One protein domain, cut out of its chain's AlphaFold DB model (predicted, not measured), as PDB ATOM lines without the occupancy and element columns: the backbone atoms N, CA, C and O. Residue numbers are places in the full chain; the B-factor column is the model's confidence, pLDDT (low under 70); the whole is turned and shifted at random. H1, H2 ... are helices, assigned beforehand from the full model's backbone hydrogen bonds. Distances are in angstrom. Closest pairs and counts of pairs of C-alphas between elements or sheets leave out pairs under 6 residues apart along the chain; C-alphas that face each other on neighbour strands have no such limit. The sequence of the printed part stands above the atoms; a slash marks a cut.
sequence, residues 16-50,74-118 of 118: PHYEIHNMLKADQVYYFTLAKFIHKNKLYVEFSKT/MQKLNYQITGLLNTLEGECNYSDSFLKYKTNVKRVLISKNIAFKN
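Overview. This is residues 16 to 50 and 74 to 118 of the 118 residues of an uncharacterized protein of Ixodes ricinus (UniProt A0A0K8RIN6). Two longer helices, H2 and H5, stand side by side and run opposite ways, and H4 crosses H2 at nearly a right angle. Two short helices, H1 and H3, lie far from each other toward the two ends of the longest axis. The printed part has 80 residues with five named helices, in the order H1, H2, H3, H4, H5 along the chain, and no named strand; the class is all helix. The whole is compact, with a radius of gyration of the C-alphas of 12.5 A, and its C-alphas span 40 by 32 by 18 A.

Along the chain. Start with the longest helix, H2, residues 26 to 40: find C-alpha 26 at (-26.595, 33.740, 83.353), and from there the helix runs 21.8 A to C-alpha 40 at (-26.624, 22.554, 64.646). H5, residues 98 to 111, covers 19.8 A and ends at C-alpha 111, at (-40.190, 27.845, 82.695). Between them in the chain look for H4, residues 77 to 87, 15.2 A long. The two short helices are H1, residues 16 to 20, 6.4 A long, and H3, residues 43 to 46, 5.2 A long.

Arrangement. Begin at H2, which touches H5 at a shallow tilt of 28 degrees, opposite ways; their closest C-alphas are those of Gln 28 and Leu 109, 6.5 A apart. H2 also touches H4, and here the lines are about perpendicular, at 86 degrees, with the C-alphas of Leu 34 and Ile 81 closest at 7.4 A. H4 and H5 are apart. H3 is close to H2 but not clearly touching it: the closest C-alphas, of Ile 38 and Tyr 44, are 6.5 A apart. H3 is likewise close to H4 but not clearly touching, with the C-alphas of Tyr 44 and Leu 85 closest at 7.2 A. At H1, look at Glu 19: its C-alpha is 6.4 A from that of Ile 110, the closest pair of H1 and H5, which only just touch, with 3 pairs of C-alphas within 8 A and with residues 110 to 111 alone of H5. H1 is apart from H2, H3 and H4. In H1, H4 and H5 every O i to N i+4 pair is within hydrogen-bond range, and in H2 9 of 11 are; H3 is too short for such a pair, but its one O i to N i+3 pair is within range.

Size, cuts and confidence. The two C-alphas farthest apart are those of His 17 and Thr 50, at 40.4 A. Residues 51 to 73 are not printed, and C-alphas 50 and 74 stand 24.4 A apart across this cut, which falls in the link from H3 to H4. The links from H1 to H2 and from H2 to H3 are tight, and the link from H4 to H5 is short, with 10 residues; of the links that are printed whole, none is long. The mean pLDDT of the printed part is 81.9; expect values under 70 at residues 16 to 17, 19, 47 to 50, 74 to 75 and 115 to 118, where Asn 118 is the chain's last residue.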
ATOM      1  N   PRO A  16     -38.546  36.664  89.604       65.62
ATOM      2  CA  PRO A  16     -39.799  36.902  88.881       65.62
ATOM      3  C   PRO A  16     -39.629  37.800  87.644       65.62
ATOM      4  O   PRO A  16     -40.375  37.672  86.673       65.62
ATOM      5  N   HIS A  17     -38.624  38.678  87.613       68.50
ATOM      6  CA  HIS A  17     -38.405  39.571  86.470       68.50
ATOM      7  C   HIS A  17     -37.849  38.860  85.235       68.50
ATOM      8  O   HIS A  17     -38.143  39.274  84.111       68.50
ATOM      9  N   TYR A  18     -37.092  37.775  85.409       71.31
ATOM     10  CA  TYR A  18     -36.612  36.982  84.274       71.31
ATOM     11  C   TYR A  18     -37.764  36.302  83.531       71.31
ATOM     12  O   TYR A  18     -37.774  36.284  82.299       71.31
ATOM     13  N   GLU A  19     -38.760  35.801  84.264       69.56
ATOM     14  CA  GLU A  19     -39.950  35.173  83.687       69.56
ATOM     15  C   GLU A  19     -40.825  36.199  82.960       69.56
ATOM     16  O   GLU A  19     -41.157  36.000  81.790       69.56
ATOM     17  N   ILE A  20     -41.103  37.345  83.596       76.50
ATOM     18  CA  ILE A  20     -41.911  38.435  83.015       76.50
ATOM     19  C   ILE A  20     -41.298  38.950  81.705       76.50
ATOM     20  O   ILE A  20     -42.007  39.180  80.724       76.50
ATOM     21  N   HIS A  21     -39.975  39.112  81.659       79.50
ATOM     22  CA  HIS A  21     -39.284  39.631  80.478       79.50
ATOM     23  C   HIS A  21     -38.851  38.550  79.481       79.50
ATOM     24  O   HIS A  21     -38.198  38.867  78.481       79.50
ATOM     25  N   ASN A  22     -39.197  37.277  79.707       79.44
ATOM     26  CA  ASN A  22     -38.713  36.158  78.897       79.44
ATOM     27  C   ASN A  22     -37.176  36.203  78.714       79.44
ATOM     28  O   ASN A  22     -36.645  36.023  77.608       79.44
ATOM     29  N   MET A  23     -36.448  36.491  79.793       85.31
ATOM     30  CA  MET A  23     -34.992  36.616  79.817       85.31
ATOM     31  C   MET A  23     -34.352  35.376  80.441       85.31
ATOM     32  O   MET A  23     -34.860  34.812  81.401       85.31
ATOM     33  N   LEU A  24     -33.217  34.953  79.882       85.31
ATOM     34  CA  LEU A  24     -32.436  33.846  80.432       85.31
ATOM     35  C   LEU A  24     -31.542  34.356  81.566       85.31
ATOM     36  O   LEU A  24     -30.903  35.400  81.419       85.31
ATOM     37  N   LYS A  25     -31.448  33.587  82.655       85.50
ATOM     38  CA  LYS A  25     -30.428  33.784  83.698       85.50
ATOM     39  C   LYS A  25     -29.035  33.455  83.149       85.50
ATOM     40  O   LYS A  25     -28.918  32.702  82.181       85.50
ATOM     41  N   ALA A  26     -27.980  33.970  83.782       81.25
ATOM     42  CA  ALA A  26     -26.595  33.740  83.353       81.25
ATOM     43  C   ALA A  26     -26.278  32.241  83.180       81.25
ATOM     44  O   ALA A  26     -25.794  31.827  82.126       81.25
ATOM     45  N   ASP A  27     -26.680  31.418  84.148       79.81
ATOM     46  CA  ASP A  27     -26.472  29.966  84.118       79.81
ATOM     47  C   ASP A  27     -27.219  29.296  82.953       79.81
ATOM     48  O   ASP A  27     -26.723  28.369  82.312       79.81
ATOM     49  N   GLN A  28     -28.402  29.810  82.606       86.50
ATOM     50  CA  GLN A  28     -29.228  29.297  81.512       86.50
ATOM     51  C   GLN A  28     -28.678  29.672  80.133       86.50
ATOM     52  O   GLN A  28     -28.919  28.947  79.163       86.50
ATOM     53  N   VAL A  29     -27.929  30.776  80.016       89.25
ATOM     54  CA  VAL A  29     -27.301  31.190  78.750       89.25
ATOM     55  C   VAL A  29     -26.334  30.116  78.257       89.25
ATOM     56  O   VAL A  29     -26.335  29.804  77.064       89.25
ATOM     57  N   TYR A  30     -25.568  29.500  79.161       88.56
ATOM     58  CA  TYR A  30     -24.672  28.398  78.821       88.56
ATOM     59  C   TYR A  30     -25.428  27.197  78.227       88.56
ATOM     60  O   TYR A  30     -25.078  26.682  77.165       88.56
ATOM     61  N   TYR A  31     -26.527  26.772  78.850       88.25
ATOM     62  CA  TYR A  31     -27.322  25.655  78.327       88.25
ATOM     63  C   TYR A  31     -28.037  26.004  77.026       88.25
ATOM     64  O   TYR A  31     -28.189  25.154  76.150       88.25
ATOM     65  N   PHE A  32     -28.433  27.263  76.860       91.75
ATOM     66  CA  PHE A  32     -29.023  27.739  75.620       91.75
ATOM     67  C   PHE A  32     -28.029  27.686  74.451       91.75
ATOM     68  O   PHE A  32     -28.386  27.258  73.349       91.75
ATOM     69  N   THR A  33     -26.772  28.083  74.667       92.25
ATOM     70  CA  THR A  33     -25.726  27.968  73.640       92.25
ATOM     71  C   THR A  33     -25.378  26.509  73.362       92.25
ATOM     72  O   THR A  33     -25.269  26.136  72.191       92.25
ATOM     73  N   LEU A  34     -25.314  25.665  74.397       91.19
ATOM     74  CA  LEU A  34     -25.084  24.228  74.255       91.19
ATOM     75  C   LEU A  34     -26.209  23.531  73.472       91.19
ATOM     76  O   LEU A  34     -25.936  22.757  72.557       91.19
ATOM     77  N   ALA A  35     -27.474  23.850  73.747       91.38
ATOM     78  CA  ALA A  35     -28.620  23.317  73.010       91.38
ATOM     79  C   ALA A  35     -28.575  23.699  71.522       91.38
ATOM     80  O   ALA A  35     -28.769  22.854  70.645       91.38
ATOM     81  N   LYS A  36     -28.247  24.962  71.215       92.88
ATOM     82  CA  LYS A  36     -28.046  25.411  69.828       92.88
ATOM     83  C   LYS A  36     -26.929  24.628  69.139       92.88
ATOM     84  O   LYS A  36     -27.077  24.264  67.975       92.88
ATOM     85  N   PHE A  37     -25.827  24.379  69.846       92.75
ATOM     86  CA  PHE A  37     -24.697  23.606  69.338       92.75
ATOM     87  C   PHE A  37     -25.087  22.150  69.038       92.75
ATOM     88  O   PHE A  37     -24.773  21.642  67.964       92.75
ATOM     89  N   ILE A  38     -25.837  21.509  69.939       90.31
ATOM     90  CA  ILE A  38     -26.349  20.142  69.766       90.31
ATOM     91  C   ILE A  38     -27.234  20.030  68.525       90.31
ATOM     92  O   ILE A  38     -27.074  19.088  67.751       90.31
ATOM     93  N   HIS A  39     -28.160  20.975  68.327       91.69
ATOM     94  CA  HIS A  39     -29.062  20.962  67.170       91.69
ATOM     95  C   HIS A  39     -28.305  21.198  65.863       91.69
ATOM     96  O   HIS A  39     -28.430  20.404  64.935       91.69
ATOM     97  N   LYS A  40     -27.432  22.217  65.827       90.50
ATOM     98  CA  LYS A  40     -26.624  22.554  64.646       90.50
ATOM     99  C   LYS A  40     -25.771  21.375  64.167       90.50
ATOM    100  O   LYS A  40     -25.713  21.123  62.968       90.50
ATOM    101  N   ASN A  41     -25.139  20.658  65.094       89.88
ATOM    102  CA  ASN A  41     -24.267  19.521  64.783       89.88
ATOM    103  C   ASN A  41     -25.000  18.171  64.786       89.88
ATOM    104  O   ASN A  41     -24.367  17.134  64.637       89.88
ATOM    105  N   LYS A  42     -26.324  18.163  64.978       87.44
ATOM    106  CA  LYS A  42     -27.161  16.953  65.038       87.44
ATOM    107  C   LYS A  42     -26.678  15.886  66.033       87.44
ATOM    108  O   LYS A  42     -26.958  14.699  65.862       87.44
ATOM    109  N   LEU A  43     -26.032  16.303  67.126       85.75
ATOM    110  CA  LEU A  43     -25.445  15.389  68.121       85.75
ATOM    111  C   LEU A  43     -26.504  14.492  68.777       85.75
ATOM    112  O   LEU A  43     -26.217  13.378  69.198       85.75
ATOM    113  N   TYR A  44     -27.763  14.933  68.811       81.94
ATOM    114  CA  TYR A  44     -28.881  14.138  69.319       81.94
ATOM    115  C   TYR A  44     -29.053  12.777  68.616       81.94
ATOM    116  O   TYR A  44     -29.627  11.881  69.235       81.94
ATOM    117  N   VAL A  45     -28.554  12.621  67.379       81.31
ATOM    118  CA  VAL A  45     -28.559  11.363  66.609       81.31
ATOM    119  C   VAL A  45     -27.418  10.433  67.027       81.31
ATOM    120  O   VAL A  45     -27.596   9.224  67.134       81.31
ATOM    121  N   GLU A  46     -26.229  10.970  67.289       72.44
ATOM    122  CA  GLU A  46     -25.080  10.169  67.732       72.44
ATOM    123  C   GLU A  46     -25.339   9.572  69.118       72.44
ATOM    124  O   GLU A  46     -25.138   8.380  69.345       72.44
ATOM    125  N   PHE A  47     -25.900  10.381  70.020       64.44
ATOM    126  CA  PHE A  47     -26.266   9.962  71.371       64.44
ATOM    127  C   PHE A  47     -27.573   9.146  71.442       64.44
ATOM    128  O   PHE A  47     -27.947   8.719  72.534       64.44
ATOM    129  N   SER A  48     -28.297   8.932  70.331       62.62
ATOM    130  CA  SER A  48     -29.465   8.032  70.293       62.62
ATOM    131  C   SER A  48     -29.113   6.596  69.900       62.62
ATOM    132  O   SER A  48     -29.848   5.684  70.267       62.62
ATOM    133  N   LYS A  49     -27.989   6.374  69.204       54.84
ATOM    134  CA  LYS A  49     -27.550   5.051  68.714       54.84
ATOM    135  C   LYS A  49     -27.157   4.059  69.815       54.84
ATOM    136  O   LYS A  49     -27.008   2.879  69.557       54.84
ATOM    137  N   THR A  50     -27.019   4.500  71.063       53.62
ATOM    138  CA  THR A  50     -26.767   3.602  72.207       53.62
ATOM    139  C   THR A  50     -28.027   2.887  72.715       53.62
ATOM    140  O   THR A  50     -27.942   2.148  73.693       53.62
ATOM    141  N   MET A  74     -14.416  20.489  86.561       62.50
ATOM    142  CA  MET A  74     -15.002  20.592  85.211       62.50
ATOM    143  C   MET A  74     -15.606  19.272  84.723       62.50
ATOM    144  O   MET A  74     -14.916  18.273  84.518       62.50
ATOM    145  N   GLN A  75     -16.918  19.280  84.479       68.81
ATOM    146  CA  GLN A  75     -17.597  18.169  83.815       68.81
ATOM    147  C   GLN A  75     -17.227  18.145  82.326       68.81
ATOM    148  O   GLN A  75     -17.187  19.183  81.667       68.81
ATOM    149  N   LYS A  76     -16.972  16.954  81.765       78.88
ATOM    150  CA  LYS A  76     -16.704  16.821  80.323       78.88
ATOM    151  C   LYS A  76     -17.942  17.211  79.510       78.88
ATOM    152  O   LYS A  76     -19.059  16.858  79.885       78.88
ATOM    153  N   LEU A  77     -17.726  17.810  78.337       82.38
ATOM    154  CA  LEU A  77     -18.789  18.234  77.418       82.38
ATOM    155  C   LEU A  77     -19.806  17.117  77.123       82.38
ATOM    156  O   LEU A  77     -21.005  17.362  77.135       82.38
ATOM    157  N   ASN A  78     -19.349  15.873  76.941       82.25
ATOM    158  CA  ASN A  78     -20.240  14.729  76.710       82.25
ATOM    159  C   ASN A  78     -21.230  14.516  77.861       82.25
ATOM    160  O   ASN A  78     -22.396  14.240  77.611       82.25
ATOM    161  N   TYR A  79     -20.791  14.681  79.111       82.81
ATOM    162  CA  TYR A  79     -21.663  14.556  80.278       82.81
ATOM    163  C   TYR A  79     -22.741  15.647  80.271       82.81
ATOM    164  O   TYR A  79     -23.923  15.353  80.434       82.81
ATOM    165  N   GLN A  80     -22.346  16.891  79.993       84.75
ATOM    166  CA  GLN A  80     -23.262  18.031  79.912       84.75
ATOM    167  C   GLN A  80     -24.248  17.895  78.745       84.75
ATOM    168  O   GLN A  80     -25.439  18.152  78.917       84.75
ATOM    169  N   ILE A  81     -23.784  17.433  77.578       87.06
ATOM    170  CA  ILE A  81     -24.636  17.156  76.418       87.06
ATOM    171  C   ILE A  81     -25.666  16.087  76.775       87.06
ATOM    172  O   ILE A  81     -26.856  16.315  76.577       87.06
ATOM    173  N   THR A  82     -25.248  14.942  77.325       85.19
ATOM    174  CA  THR A  82     -26.181  13.862  77.673       85.19
ATOM    175  C   THR A  82     -27.178  14.294  78.752       85.19
ATOM    176  O   THR A  82     -28.368  14.006  78.630       85.19
ATOM    177  N   GLY A  83     -26.731  15.047  79.761       85.44
ATOM    178  CA  GLY A  83     -27.603  15.585  80.806       85.44
ATOM    179  C   GLY A  83     -28.650  16.555  80.254       85.44
ATOM    180  O   GLY A  83     -29.842  16.422  80.539       85.44
ATOM    181  N   LEU A  84     -28.233  17.482  79.388       87.25
ATOM    182  CA  LEU A  84     -29.138  18.433  78.744       87.25
ATOM    183  C   LEU A  84     -30.132  17.722  77.816       87.25
ATOM    184  O   LEU A  84     -31.328  17.998  77.856       87.25
ATOM    185  N   LEU A  85     -29.656  16.759  77.031       87.81
ATOM    186  CA  LEU A  85     -30.469  15.924  76.149       87.81
ATOM    187  C   LEU A  85     -31.547  15.131  76.910       87.81
ATOM    188  O   LEU A  85     -32.656  14.984  76.403       87.81
ATOM    189  N   ASN A  86     -31.240  14.640  78.111       86.31
ATOM    190  CA  ASN A  86     -32.197  13.958  78.990       86.31
ATOM    191  C   ASN A  86     -33.194  14.912  79.649       86.31
ATOM    192  O   ASN A  86     -34.314  14.523  79.962       86.31
ATOM    193  N   THR A  87     -32.788  16.158  79.883       85.62
ATOM    194  CA  THR A  87     -33.645  17.185  80.492       85.62
ATOM    195  C   THR A  87     -34.649  17.744  79.486       85.62
ATOM    196  O   THR A  87     -35.784  18.051  79.842       85.62
ATOM    197  N   LEU A  88     -34.229  17.858  78.224       86.31
ATOM    198  CA  LEU A  88     -35.056  18.308  77.103       86.31
ATOM    199  C   LEU A  88     -35.848  17.169  76.443       86.31
ATOM    200  O   LEU A  88     -36.623  17.420  75.517       86.31
ATOM    201  N   GLU A  89     -35.655  15.926  76.887       83.19
ATOM    202  CA  GLU A  89     -36.387  14.771  76.371       83.19
ATOM    203  C   GLU A  89     -37.892  14.945  76.619       83.19
ATOM    204  O   GLU A  89     -38.319  15.217  77.738       83.19
ATOM    205  N   GLY A  90     -38.693  14.829  75.557       79.50
ATOM    206  CA  GLY A  90     -40.145  15.043  75.602       79.50
ATOM    207  C   GLY A  90     -40.590  16.511  75.555       79.50
ATOM    208  O   GLY A  90     -41.742  16.776  75.239       79.50
ATOM    209  N   GLU A  91     -39.687  17.466  75.788       83.75
ATOM    210  CA  GLU A  91     -40.000  18.906  75.823       83.75
ATOM    211  C   GLU A  91     -39.647  19.629  74.519       83.75
ATOM    212  O   GLU A  91     -40.229  20.657  74.172       83.75
ATOM    213  N   CYS A  92     -38.640  19.125  73.803       84.31
ATOM    214  CA  CYS A  92     -38.140  19.717  72.570       84.31
ATOM    215  C   CYS A  92     -38.070  18.667  71.461       84.31
ATOM    216  O   CYS A  92     -37.484  17.599  71.634       84.31
ATOM    217  N   ASN A  93     -38.618  19.003  70.292       85.06
ATOM    218  CA  ASN A  93     -38.489  18.179  69.099       85.06
ATOM    219  C   ASN A  93     -37.254  18.611  68.295       85.06
ATOM    220  O   ASN A  93     -37.169  19.743  67.823       85.06
ATOM    221  N   TYR A  94     -36.285  17.709  68.134       85.69
ATOM    222  CA  TYR A  94     -35.055  17.977  67.380       85.69
ATOM    223  C   TYR A  94     -35.263  17.973  65.860       85.69
ATOM    224  O   TYR A  94     -34.432  18.518  65.137       85.69
ATOM    225  N   SER A  95     -36.373  17.407  65.380       85.81
ATOM    226  CA  SER A  95     -36.765  17.429  63.966       85.81
ATOM    227  C   SER A  95     -37.379  18.765  63.536       85.81
ATOM    228  O   SER A  95     -37.580  18.988  62.345       85.81
ATOM    229  N   ASP A  96     -37.682  19.658  64.486       87.88
ATOM    230  CA  ASP A  96     -38.167  21.001  64.177       87.88
ATOM    231  C   ASP A  96     -37.078  21.855  63.502       87.88
ATOM    232  O   ASP A  96     -35.869  21.654  63.681       87.88
ATOM    233  N   SER A  97     -37.520  22.882  62.765       91.56
ATOM    234  CA  SER A  97     -36.626  23.913  62.237       91.56
ATOM    235  C   SER A  97     -35.836  24.580  63.368       91.56
ATOM    236  O   SER A  97     -36.330  24.745  64.486       91.56
ATOM    237  N   PHE A  98     -34.609  25.020  63.076       89.69
ATOM    238  CA  PHE A  98     -33.729  25.616  64.086       89.69
ATOM    239  C   PHE A  98     -34.378  26.792  64.832       89.69
ATOM    240  O   PHE A  98     -34.186  26.941  66.038       89.69
ATOM    241  N   LEU A  99     -35.170  27.617  64.138       90.44
ATOM    242  CA  LEU A  99     -35.850  28.759  64.748       90.44
ATOM    243  C   LEU A  99     -36.886  28.310  65.786       90.44
ATOM    244  O   LEU A  99     -36.882  28.823  66.904       90.44
ATOM    245  N   LYS A 100     -37.717  27.322  65.433       90.69
ATOM    246  CA  LYS A 100     -38.746  26.753  66.312       90.69
ATOM    247  C   LYS A 100     -38.127  25.979  67.478       90.69
ATOM    248  O   LYS A 100     -38.563  26.105  68.618       90.69
ATOM    249  N   TYR A 101     -37.053  25.238  67.217       90.94
ATOM    250  CA  TYR A 101     -36.268  24.587  68.261       90.94
ATOM    251  C   TYR A 101     -35.701  25.612  69.256       90.94
ATOM    252  O   TYR A 101     -35.871  25.478  70.466       90.94
ATOM    253  N   LYS A 102     -35.079  26.684  68.752       92.12
ATOM    254  CA  LYS A 102     -34.475  27.746  69.567       92.12
ATOM    255  C   LYS A 102     -35.500  28.431  70.475       92.12
ATOM    256  O   LYS A 102     -35.195  28.681  71.639       92.12
ATOM    257  N   THR A 103     -36.690  28.752  69.970       91.12
ATOM    258  CA  THR A 103     -37.746  29.371  70.786       91.12
ATOM    259  C   THR A 103     -38.263  28.413  71.856       91.12
ATOM    260  O   THR A 103     -38.389  28.815  73.013       91.12
ATOM    261  N   ASN A 104     -38.469  27.140  71.510       90.31
ATOM    262  CA  ASN A 104     -38.922  26.116  72.451       90.31
ATOM    263  C   ASN A 104     -37.911  25.873  73.576       90.31
ATOM    264  O   ASN A 104     -38.288  25.894  74.744       90.31
ATOM    265  N   VAL A 105     -36.622  25.739  73.251       91.19
ATOM    266  CA  VAL A 105     -35.567  25.582  74.262       91.19
ATOM    267  C   VAL A 105     -35.521  26.787  75.195       91.19
ATOM    268  O   VAL A 105     -35.449  26.611  76.407       91.19
ATOM    269  N   LYS A 106     -35.593  28.013  74.655       90.56
ATOM    270  CA  LYS A 106     -35.612  29.228  75.482       90.56
ATOM    271  C   LYS A 106     -36.777  29.190  76.474       90.56
ATOM    272  O   LYS A 106     -36.569  29.447  77.655       90.56
ATOM    273  N   ARG A 107     -37.973  28.828  76.001       89.50
ATOM    274  CA  ARG A 107     -39.171  28.710  76.839       89.50
ATOM    275  C   ARG A 107     -38.982  27.680  77.952       89.50
ATOM    276  O   ARG A 107     -39.259  27.997  79.099       89.50
ATOM    277  N   VAL A 108     -38.478  26.491  77.620       89.00
ATOM    278  CA  VAL A 108     -38.266  25.397  78.586       89.00
ATOM    279  C   VAL A 108     -37.228  25.772  79.644       89.00
ATOM    280  O   VAL A 108     -37.425  25.479  80.819       89.00
ATOM    281  N   LEU A 109     -36.136  26.435  79.249       88.06
ATOM    282  CA  LEU A 109     -35.101  26.880  80.189       88.06
ATOM    283  C   LEU A 109     -35.652  27.886  81.204       88.06
ATOM    284  O   LEU A 109     -35.377  27.743  82.393       88.06
ATOM    285  N   ILE A 110     -36.452  28.851  80.739       86.38
ATOM    286  CA  ILE A 110     -37.092  29.856  81.595       86.38
ATOM    287  C   ILE A 110     -38.125  29.185  82.507       86.38
ATOM    288  O   ILE A 110     -38.028  29.314  83.722       86.38
ATOM    289  N   SER A 111     -39.053  28.400  81.947       84.38
ATOM    290  CA  SER A 111     -40.190  27.845  82.695       84.38
ATOM    291  C   SER A 111     -39.797  26.809  83.745       84.38
ATOM    292  O   SER A 111     -40.464  26.677  84.763       84.38
ATOM    293  N   LYS A 112     -38.739  26.030  83.497       79.38
ATOM    294  CA  LYS A 112     -38.259  25.012  84.443       79.38
ATOM    295  C   LYS A 112     -37.213  25.555  85.419       79.38
ATOM    296  O   LYS A 112     -36.668  24.766  86.186       79.38
ATOM    297  N   ASN A 113     -36.903  26.857  85.357       75.81
ATOM    298  CA  ASN A 113     -35.838  27.514  86.118       75.81
ATOM    299  C   ASN A 113     -34.568  26.644  86.191       75.81
ATOM    300  O   ASN A 113     -34.020  26.387  87.262       75.81
ATOM    301  N   ILE A 114     -34.149  26.102  85.041       72.69
ATOM    302  CA  ILE A 114     -33.088  25.093  85.006       72.69
ATOM    303  C   ILE A 114     -31.768  25.772  85.362       72.69
ATOM    304  O   ILE A 114     -31.175  26.464  84.537       72.69
ATOM    305  N   ALA A 115     -31.316  25.545  86.589       65.25
ATOM    306  CA  ALA A 115     -29.990  25.878  87.076       65.25
ATOM    307  C   ALA A 115     -29.364  24.577  87.586       65.25
ATOM    308  O   ALA A 115     -29.837  23.982  88.557       65.25
ATOM    309  N   PHE A 116     -28.344  24.072  86.896       61.38
ATOM    310  CA  PHE A 116     -27.650  22.870  87.346       61.38
ATOM    311  C   PHE A 116     -26.512  23.266  88.274       61.38
ATOM    312  O   PHE A 116     -25.654  24.070  87.918       61.38
ATOM    313  N   LYS A 117     -26.529  22.690  89.477       54.38
ATOM    314  CA  LYS A 117     -25.462  22.848  90.462       54.38
ATOM    315  C   LYS A 117     -24.190  22.179  89.928       54.38
ATOM    316  O   LYS A 117     -24.259  21.040  89.460       54.38
ATOM    317  N   ASN A 118     -23.079  22.914  89.977       48.81
ATOM    318  CA  ASN A 118     -21.737  22.376  89.747       48.81
ATOM    319  C   ASN A 118     -21.373  21.338  90.811       48.81
ATOM    320  O   ASN A 118     -21.761  21.549  91.983       48.81
TER     321      ASN A 118